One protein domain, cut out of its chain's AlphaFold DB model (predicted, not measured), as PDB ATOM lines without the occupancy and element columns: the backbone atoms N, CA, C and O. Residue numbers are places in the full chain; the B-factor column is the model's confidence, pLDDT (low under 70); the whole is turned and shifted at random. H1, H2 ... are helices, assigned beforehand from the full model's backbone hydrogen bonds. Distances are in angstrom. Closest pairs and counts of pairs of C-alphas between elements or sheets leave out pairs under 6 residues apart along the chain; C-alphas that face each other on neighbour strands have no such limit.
ATOM      1  N   PRO A 101      10.733 -58.210 -23.729       48.50
ATOM      2  CA  PRO A 101      10.142 -57.214 -22.851       48.50
ATOM      3  C   PRO A 101      10.867 -57.228 -21.499       48.50
ATOM      4  O   PRO A 101      10.748 -58.176 -20.729       48.50
ATOM      5  N   GLY A 102      11.633 -56.168 -21.231       47.81
ATOM      6  CA  GLY A 102      12.360 -55.966 -19.978       47.81
ATOM      7  C   GLY A 102      13.710 -55.288 -20.200       47.81
ATOM      8  O   GLY A 102      14.544 -55.813 -20.924       47.81
ATOM      9  N   TYR A 103      13.889 -54.135 -19.547       45.47
ATOM     10  CA  TYR A 103      15.076 -53.270 -19.527       45.47
ATOM     11  C   TYR A 103      15.489 -52.662 -20.892       45.47
ATOM     12  O   TYR A 103      15.881 -53.336 -21.835       45.47
ATOM     13  N   THR A 104      15.336 -51.332 -20.985       50.75
ATOM     14  CA  THR A 104      15.883 -50.415 -22.020       50.75
ATOM     15  C   THR A 104      15.517 -50.628 -23.503       50.75
ATOM     16  O   THR A 104      16.118 -50.022 -24.388       50.75
ATOM     17  N   GLY A 105      14.467 -51.386 -23.822       56.56
ATOM     18  CA  GLY A 105      14.001 -51.592 -25.202       56.56
ATOM     19  C   GLY A 105      12.989 -50.562 -25.731       56.56
ATOM     20  O   GLY A 105      11.907 -50.967 -26.147       56.56
ATOM     21  N   HIS A 106      13.292 -49.257 -25.745       69.31
ATOM     22  CA  HIS A 106      12.436 -48.294 -26.462       69.31
ATOM     23  C   HIS A 106      12.457 -48.608 -27.967       69.31
ATOM     24  O   HIS A 106      13.474 -48.443 -28.645       69.31
ATOM     25  N   ILE A 107      11.331 -49.075 -28.508       67.50
ATOM     26  CA  ILE A 107      11.165 -49.257 -29.950       67.50
ATOM     27  C   ILE A 107      10.780 -47.897 -30.530       67.50
ATOM     28  O   ILE A 107       9.658 -47.437 -30.329       67.50
ATOM     29  N   LYS A 108      11.705 -47.251 -31.253       64.75
ATOM     30  CA  LYS A 108      11.447 -45.957 -31.906       64.75
ATOM     31  C   LYS A 108      10.174 -46.036 -32.759       64.75
ATOM     32  O   LYS A 108      10.063 -46.902 -33.625       64.75
ATOM     33  N   GLY A 109       9.236 -45.124 -32.509       64.94
ATOM     34  CA  GLY A 109       7.936 -45.061 -33.188       64.94
ATOM     35  C   GLY A 109       6.797 -45.785 -32.461       64.94
ATOM     36  O   GLY A 109       5.640 -45.451 -32.696       64.94
ATOM     37  N   LEU A 110       7.094 -46.691 -31.521       67.31
ATOM     38  CA  LEU A 110       6.084 -47.258 -30.627       67.31
ATOM     39  C   LEU A 110       5.733 -46.219 -29.548       67.31
ATOM     40  O   LEU A 110       6.310 -46.204 -28.464       67.31
ATOM     41  N   MET A 111       4.805 -45.324 -29.870       64.19
ATOM     42  CA  MET A 111       4.156 -44.460 -28.884       64.19
ATOM     43  C   MET A 111       2.917 -45.186 -28.349       64.19
ATOM     44  O   MET A 111       2.201 -45.835 -29.118       64.19
ATOM     45  N   SER A 112       2.652 -45.071 -27.045       62.62
ATOM     46  CA  SER A 112       1.462 -45.641 -26.387       62.62
ATOM     47  C   SER A 112       0.148 -45.190 -27.037       62.62
ATOM     48  O   SER A 112      -0.855 -45.891 -26.949       62.62
ATOM     49  N   GLU A 113       0.175 -44.055 -27.734       65.38
ATOM     50  CA  GLU A 113      -0.972 -43.430 -28.391       65.38
ATOM     51  C   GLU A 113      -1.425 -44.151 -29.678       65.38
ATOM     52  O   GLU A 113      -2.596 -44.061 -30.035       65.38
ATOM     53  N   ASN A 114      -0.545 -44.906 -30.359       67.50
ATOM     54  CA  ASN A 114      -0.828 -45.422 -31.714       67.50
ATOM     55  C   ASN A 114      -1.067 -46.942 -31.795       67.50
ATOM     56  O   ASN A 114      -1.687 -47.417 -32.749       67.50
ATOM     57  N   LEU A 115      -0.559 -47.729 -30.841       73.75
ATOM     58  CA  LEU A 115      -0.610 -49.199 -30.851       73.75
ATOM     59  C   LEU A 115      -0.971 -49.723 -29.452       73.75
ATOM     60  O   LEU A 115      -0.104 -50.138 -28.688       73.75
ATOM     61  N   PHE A 116      -2.260 -49.716 -29.123       76.06
ATOM     62  CA  PHE A 116      -2.815 -50.260 -27.877       76.06
ATOM     63  C   PHE A 116      -3.717 -51.468 -28.171       76.06
ATOM     64  O   PHE A 116      -3.951 -51.775 -29.332       76.06
ATOM     65  N   GLY A 117      -4.163 -52.211 -27.152       76.31
ATOM     66  CA  GLY A 117      -5.195 -53.263 -27.259       76.31
ATOM     67  C   GLY A 117      -4.850 -54.548 -28.039       76.31
ATOM     68  O   GLY A 117      -5.703 -55.423 -28.166       76.31
ATOM     69  N   GLU A 118      -3.627 -54.699 -28.554       79.56
ATOM     70  CA  GLU A 118      -3.151 -55.933 -29.204       79.56
ATOM     71  C   GLU A 118      -2.085 -56.644 -28.359       79.56
ATOM     72  O   GLU A 118      -1.495 -56.061 -27.449       79.56
ATOM     73  N   SER A 119      -1.797 -57.912 -28.674       79.94
ATOM     74  CA  SER A 119      -0.703 -58.635 -28.021       79.94
ATOM     75  C   SER A 119       0.649 -57.963 -28.293       79.94
ATOM     76  O   SER A 119       0.889 -57.442 -29.386       79.94
ATOM     77  N   TYR A 120       1.568 -58.035 -27.323       78.38
ATOM     78  CA  TYR A 120       2.915 -57.458 -27.438       78.38
ATOM     79  C   TYR A 120       3.648 -57.894 -28.716       78.38
ATOM     80  O   TYR A 120       4.318 -57.092 -29.366       78.38
ATOM     81  N   GLY A 121       3.492 -59.161 -29.116       78.31
ATOM     82  CA  GLY A 121       4.090 -59.676 -30.347       78.31
ATOM     83  C   GLY A 121       3.571 -58.966 -31.602       78.31
ATOM     84  O   GLY A 121       4.357 -58.651 -32.497       78.31
ATOM     85  N   ASN A 122       2.275 -58.651 -31.652       79.44
ATOM     86  CA  ASN A 122       1.660 -57.953 -32.780       79.44
ATOM     87  C   ASN A 122       2.065 -56.478 -32.823       79.44
ATOM     88  O   ASN A 122       2.483 -56.002 -33.883       79.44
ATOM     89  N   THR A 123       2.012 -55.776 -31.687       81.56
ATOM     90  CA  THR A 123       2.408 -54.360 -31.608       81.56
ATOM     91  C   THR A 123       3.881 -54.183 -31.959       81.56
ATOM     92  O   THR A 123       4.213 -53.384 -32.832       81.56
ATOM     93  N   THR A 124       4.758 -55.014 -31.390       78.31
ATOM     94  CA  THR A 124       6.199 -55.025 -31.679       78.31
ATOM     95  C   THR A 124       6.476 -55.339 -33.145       78.31
ATOM     96  O   THR A 124       7.267 -54.657 -33.792       78.31
ATOM     97  N   THR A 125       5.778 -56.323 -33.717       79.38
ATOM     98  CA  THR A 125       5.925 -56.668 -35.135       79.38
ATOM     99  C   THR A 125       5.524 -55.512 -36.050       79.38
ATOM    100  O   THR A 125       6.231 -55.221 -37.016       79.38
ATOM    101  N   ARG A 126       4.406 -54.835 -35.764       82.06
ATOM    102  CA  ARG A 126       3.952 -53.667 -36.536       82.06
ATOM    103  C   ARG A 126       4.873 -52.469 -36.366       82.06
ATOM    104  O   ARG A 126       5.087 -51.736 -37.336       82.06
ATOM    105  N   ALA A 127       5.422 -52.296 -35.168       80.81
ATOM    106  CA  ALA A 127       6.376 -51.247 -34.861       80.81
ATOM    107  C   ALA A 127       7.680 -51.428 -35.640       80.81
ATOM    108  O   ALA A 127       8.072 -50.548 -36.403       80.81
ATOM    109  N   ILE A 128       8.283 -52.617 -35.547       80.62
ATOM    110  CA  ILE A 128       9.515 -52.974 -36.264       80.62
ATOM    111  C   ILE A 128       9.312 -52.892 -37.780       80.62
ATOM    112  O   ILE A 128      10.168 -52.371 -38.490       80.62
ATOM    113  N   ALA A 129       8.169 -53.361 -38.287       81.31
ATOM    114  CA  ALA A 129       7.857 -53.311 -39.713       81.31
ATOM    115  C   ALA A 129       7.447 -51.914 -40.215       81.31
ATOM    116  O   ALA A 129       7.147 -51.782 -41.400       81.31
ATOM    117  N   LYS A 130       7.374 -50.897 -39.338       84.00
ATOM    118  CA  LYS A 130       6.892 -49.538 -39.651       84.00
ATOM    119  C   LYS A 130       5.525 -49.530 -40.362       84.00
ATOM    120  O   LYS A 130       5.249 -48.674 -41.192       84.00
ATOM    121  N   LYS A 131       4.648 -50.491 -40.031       83.19
ATOM    122  CA  LYS A 131       3.289 -50.641 -40.601       83.19
ATOM    123  C   LYS A 131       2.214 -49.884 -39.813       83.19
ATOM    124  O   LYS A 131       1.046 -50.260 -39.831       83.19
ATOM    125  N   HIS A 132       2.614 -48.867 -39.068       84.31
ATOM    126  CA  HIS A 132       1.733 -48.025 -38.270       84.31
ATOM    127  C   HIS A 132       2.094 -46.563 -38.557       84.31
ATOM    128  O   HIS A 132       3.252 -46.290 -38.889       84.31
ATOM    129  N   PRO A 133       1.133 -45.627 -38.474       83.69
ATOM    130  CA  PRO A 133       1.444 -44.213 -38.616       83.69
ATOM    131  C   PRO A 133       2.397 -43.791 -37.490       83.69
ATOM    132  O   PRO A 133       2.144 -44.058 -36.313       83.69
ATOM    133  N   VAL A 134       3.511 -43.165 -37.866       81.94
ATOM    134  CA  VAL A 134       4.490 -42.604 -36.929       81.94
ATOM    135  C   VAL A 134       4.184 -41.116 -36.761       81.94
ATOM    136  O   VAL A 134       4.071 -40.402 -37.756       81.94
ATOM    137  N   GLY A 135       4.064 -40.656 -35.514       80.12
ATOM    138  CA  GLY A 135       3.759 -39.264 -35.168       80.12
ATOM    139  C   GLY A 135       2.285 -39.008 -34.830       80.12
ATOM    140  O   GLY A 135       1.454 -39.914 -34.871       80.12
ATOM    141  N   HIS A 136       1.977 -37.752 -34.489       76.12
ATOM    142  CA  HIS A 136       0.645 -37.318 -34.037       76.12
ATOM    143  C   HIS A 136      -0.344 -37.066 -35.192       76.12
ATOM    144  O   HIS A 136      -1.560 -36.998 -34.998       76.12
ATOM    145  N   THR A 137       0.147 -36.927 -36.427       79.31
ATOM    146  CA  THR A 137      -0.676 -36.588 -37.594       79.31
ATOM    147  C   THR A 137      -1.226 -37.839 -38.274       79.31
ATOM    148  O   THR A 137      -0.759 -38.260 -39.331       79.31
ATOM    149  N   ILE A 138      -2.252 -38.438 -37.674       84.38
ATOM    150  CA  ILE A 138      -3.018 -39.534 -38.284       84.38
ATOM    151  C   ILE A 138      -4.057 -38.940 -39.250       84.38
ATOM    152  O   ILE A 138      -4.602 -37.863 -38.987       84.38
ATOM    153  N   SER A 139      -4.370 -39.616 -40.360       88.19
ATOM    154  CA  SER A 139      -5.459 -39.169 -41.244       88.19
ATOM    155  C   SER A 139      -6.803 -39.155 -40.490       88.19
ATOM    156  O   SER A 139      -7.042 -40.057 -39.683       88.19
ATOM    157  N   PRO A 140      -7.721 -38.196 -40.734       84.81
ATOM    158  CA  PRO A 140      -9.015 -38.162 -40.045       84.81
ATOM    159  C   PRO A 140      -9.767 -39.497 -40.126       84.81
ATOM    160  O   PRO A 140     -10.287 -39.975 -39.125       84.81
ATOM    161  N   LYS A 141      -9.719 -40.171 -41.286       83.44
ATOM    162  CA  LYS A 141     -10.318 -41.502 -41.469       83.44
ATOM    163  C   LYS A 141      -9.779 -42.531 -40.475       83.44
ATOM    164  O   LYS A 141     -10.564 -43.276 -39.914       83.44
ATOM    165  N   GLN A 142      -8.470 -42.575 -40.242       83.38
ATOM    166  CA  GLN A 142      -7.872 -43.523 -39.298       83.38
ATOM    167  C   GLN A 142      -8.113 -43.135 -37.834       83.38
ATOM    168  O   GLN A 142      -8.239 -44.029 -37.007       83.38
ATOM    169  N   ARG A 143      -8.233 -41.836 -37.513       81.81
ATOM    170  CA  ARG A 143      -8.533 -41.377 -36.140       81.81
ATOM    171  C   ARG A 143      -9.900 -41.840 -35.647       81.81
ATOM    172  O   ARG A 143     -10.052 -42.139 -34.472       81.81
ATOM    173  N   PHE A 144     -10.886 -41.888 -36.541       79.44
ATOM    174  CA  PHE A 144     -12.259 -42.263 -36.194       79.44
ATOM    175  C   PHE A 144     -12.559 -43.760 -36.371       79.44
ATOM    176  O   PHE A 144     -13.676 -44.195 -36.095       79.44
ATOM    177  N   VAL A 145     -11.592 -44.569 -36.822       80.50
ATOM    178  CA  VAL A 145     -11.767 -46.026 -36.905       80.50
ATOM    179  C   VAL A 145     -11.462 -46.637 -35.545       80.50
ATOM    180  O   VAL A 145     -10.338 -46.569 -35.054       80.50
ATOM    181  N   SER A 146     -12.466 -47.269 -34.938       80.19
ATOM    182  CA  SER A 146     -12.268 -47.985 -33.683       80.19
ATOM    183  C   SER A 146     -11.359 -49.198 -33.885       80.19
ATOM    184  O   SER A 146     -11.393 -49.873 -34.919       80.19
ATOM    185  N   GLN A 147     -10.574 -49.526 -32.861       75.81
ATOM    186  CA  GLN A 147      -9.697 -50.693 -32.900       75.81
ATOM    187  C   GLN A 147     -10.471 -51.993 -33.161       75.81
ATOM    188  O   GLN A 147     -10.021 -52.843 -33.926       75.81
ATOM    189  N   ASN A 148     -11.665 -52.129 -32.580       76.25
ATOM    190  CA  ASN A 148     -12.525 -53.285 -32.813       76.25
ATOM    191  C   ASN A 148     -12.933 -53.395 -34.287       76.25
ATOM    192  O   ASN A 148     -12.877 -54.486 -34.848       76.25
ATOM    193  N   ALA A 149     -13.276 -52.280 -34.941       79.50
ATOM    194  CA  ALA A 149     -13.617 -52.289 -36.362       79.50
ATOM    195  C   ALA A 149     -12.435 -52.742 -37.234       79.50
ATOM    196  O   ALA A 149     -12.631 -53.469 -38.206       79.50
ATOM    197  N   TYR A 150     -11.208 -52.360 -36.870       81.12
ATOM    198  CA  TYR A 150      -9.999 -52.788 -37.574       81.12
ATOM    199  C   TYR A 150      -9.664 -54.272 -37.336       81.12
ATOM    200  O   TYR A 150      -9.343 -55.009 -38.273       81.12
ATOM    201  N   THR A 151      -9.765 -54.737 -36.090       78.44
ATOM    202  CA  THR A 151      -9.410 -56.111 -35.705       78.44
ATOM    203  C   THR A 151     -10.426 -57.132 -36.206       78.44
ATOM    204  O   THR A 151     -10.038 -58.194 -36.692       78.44
ATOM    205  N   PHE A 152     -11.719 -56.817 -36.155       79.25
ATOM    206  CA  PHE A 152     -12.798 -57.747 -36.495       79.25
ATOM    207  C   PHE A 152     -13.309 -57.578 -37.933       79.25
ATOM    208  O   PHE A 152     -14.494 -57.754 -38.208       79.25
ATOM    209  N   THR A 153     -12.423 -57.265 -38.884       82.19
ATOM    210  CA  THR A 153     -12.790 -57.296 -40.308       82.19
ATOM    211  C   THR A 153     -12.964 -58.735 -40.799       82.19
ATOM    212  O   THR A 153     -12.203 -59.621 -40.413       82.19
TER     213      THR A 153
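This is residues 101 to 153 of the 336 residues of the protein "Hypothetical protein" of Strombidium rassoulzadegani (UniProt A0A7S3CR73). There is little regular structure here: a winding chain, mostly loops, with three short helices, none touching another. H1, the longest, stands between the loose first residues, 101 to 105, and the far end that holds H2 and H3. The 53 printed residues have 18 in named helices, in the order H1, H2, H3, with no named strand; the class is all helix. The whole is only just compact, close to loose, with a radius of gyration of the C-alphas of 11.8 A and spans of 35 by 24 by 17 A.

Start at H1, residues 120 to 128; it is apart from H2, residues 140 to 143, and from H3, residues 147 to 151. H2 and H3 are apart too. In H1 and H3 every O i to N i+4 pair is within hydrogen-bond range; H2 is too short for such a pair.

Find C-alpha 120 at (2.915, -57.458, -27.438); H1 runs 11.9 A to C-alpha 128. H2 spans 5.1 A. H3 spans 6.1 A, ending at C-alpha 151 (-9.410, -56.111, -35.705).

The farthest C-alphas, of Tyr 103 and Lys 141, are 35.6 A apart. The printed part has no cut. H1 to H2 is a long link, H2 to H3 a tight one. Residues 101 to 114 have pLDDT under 70.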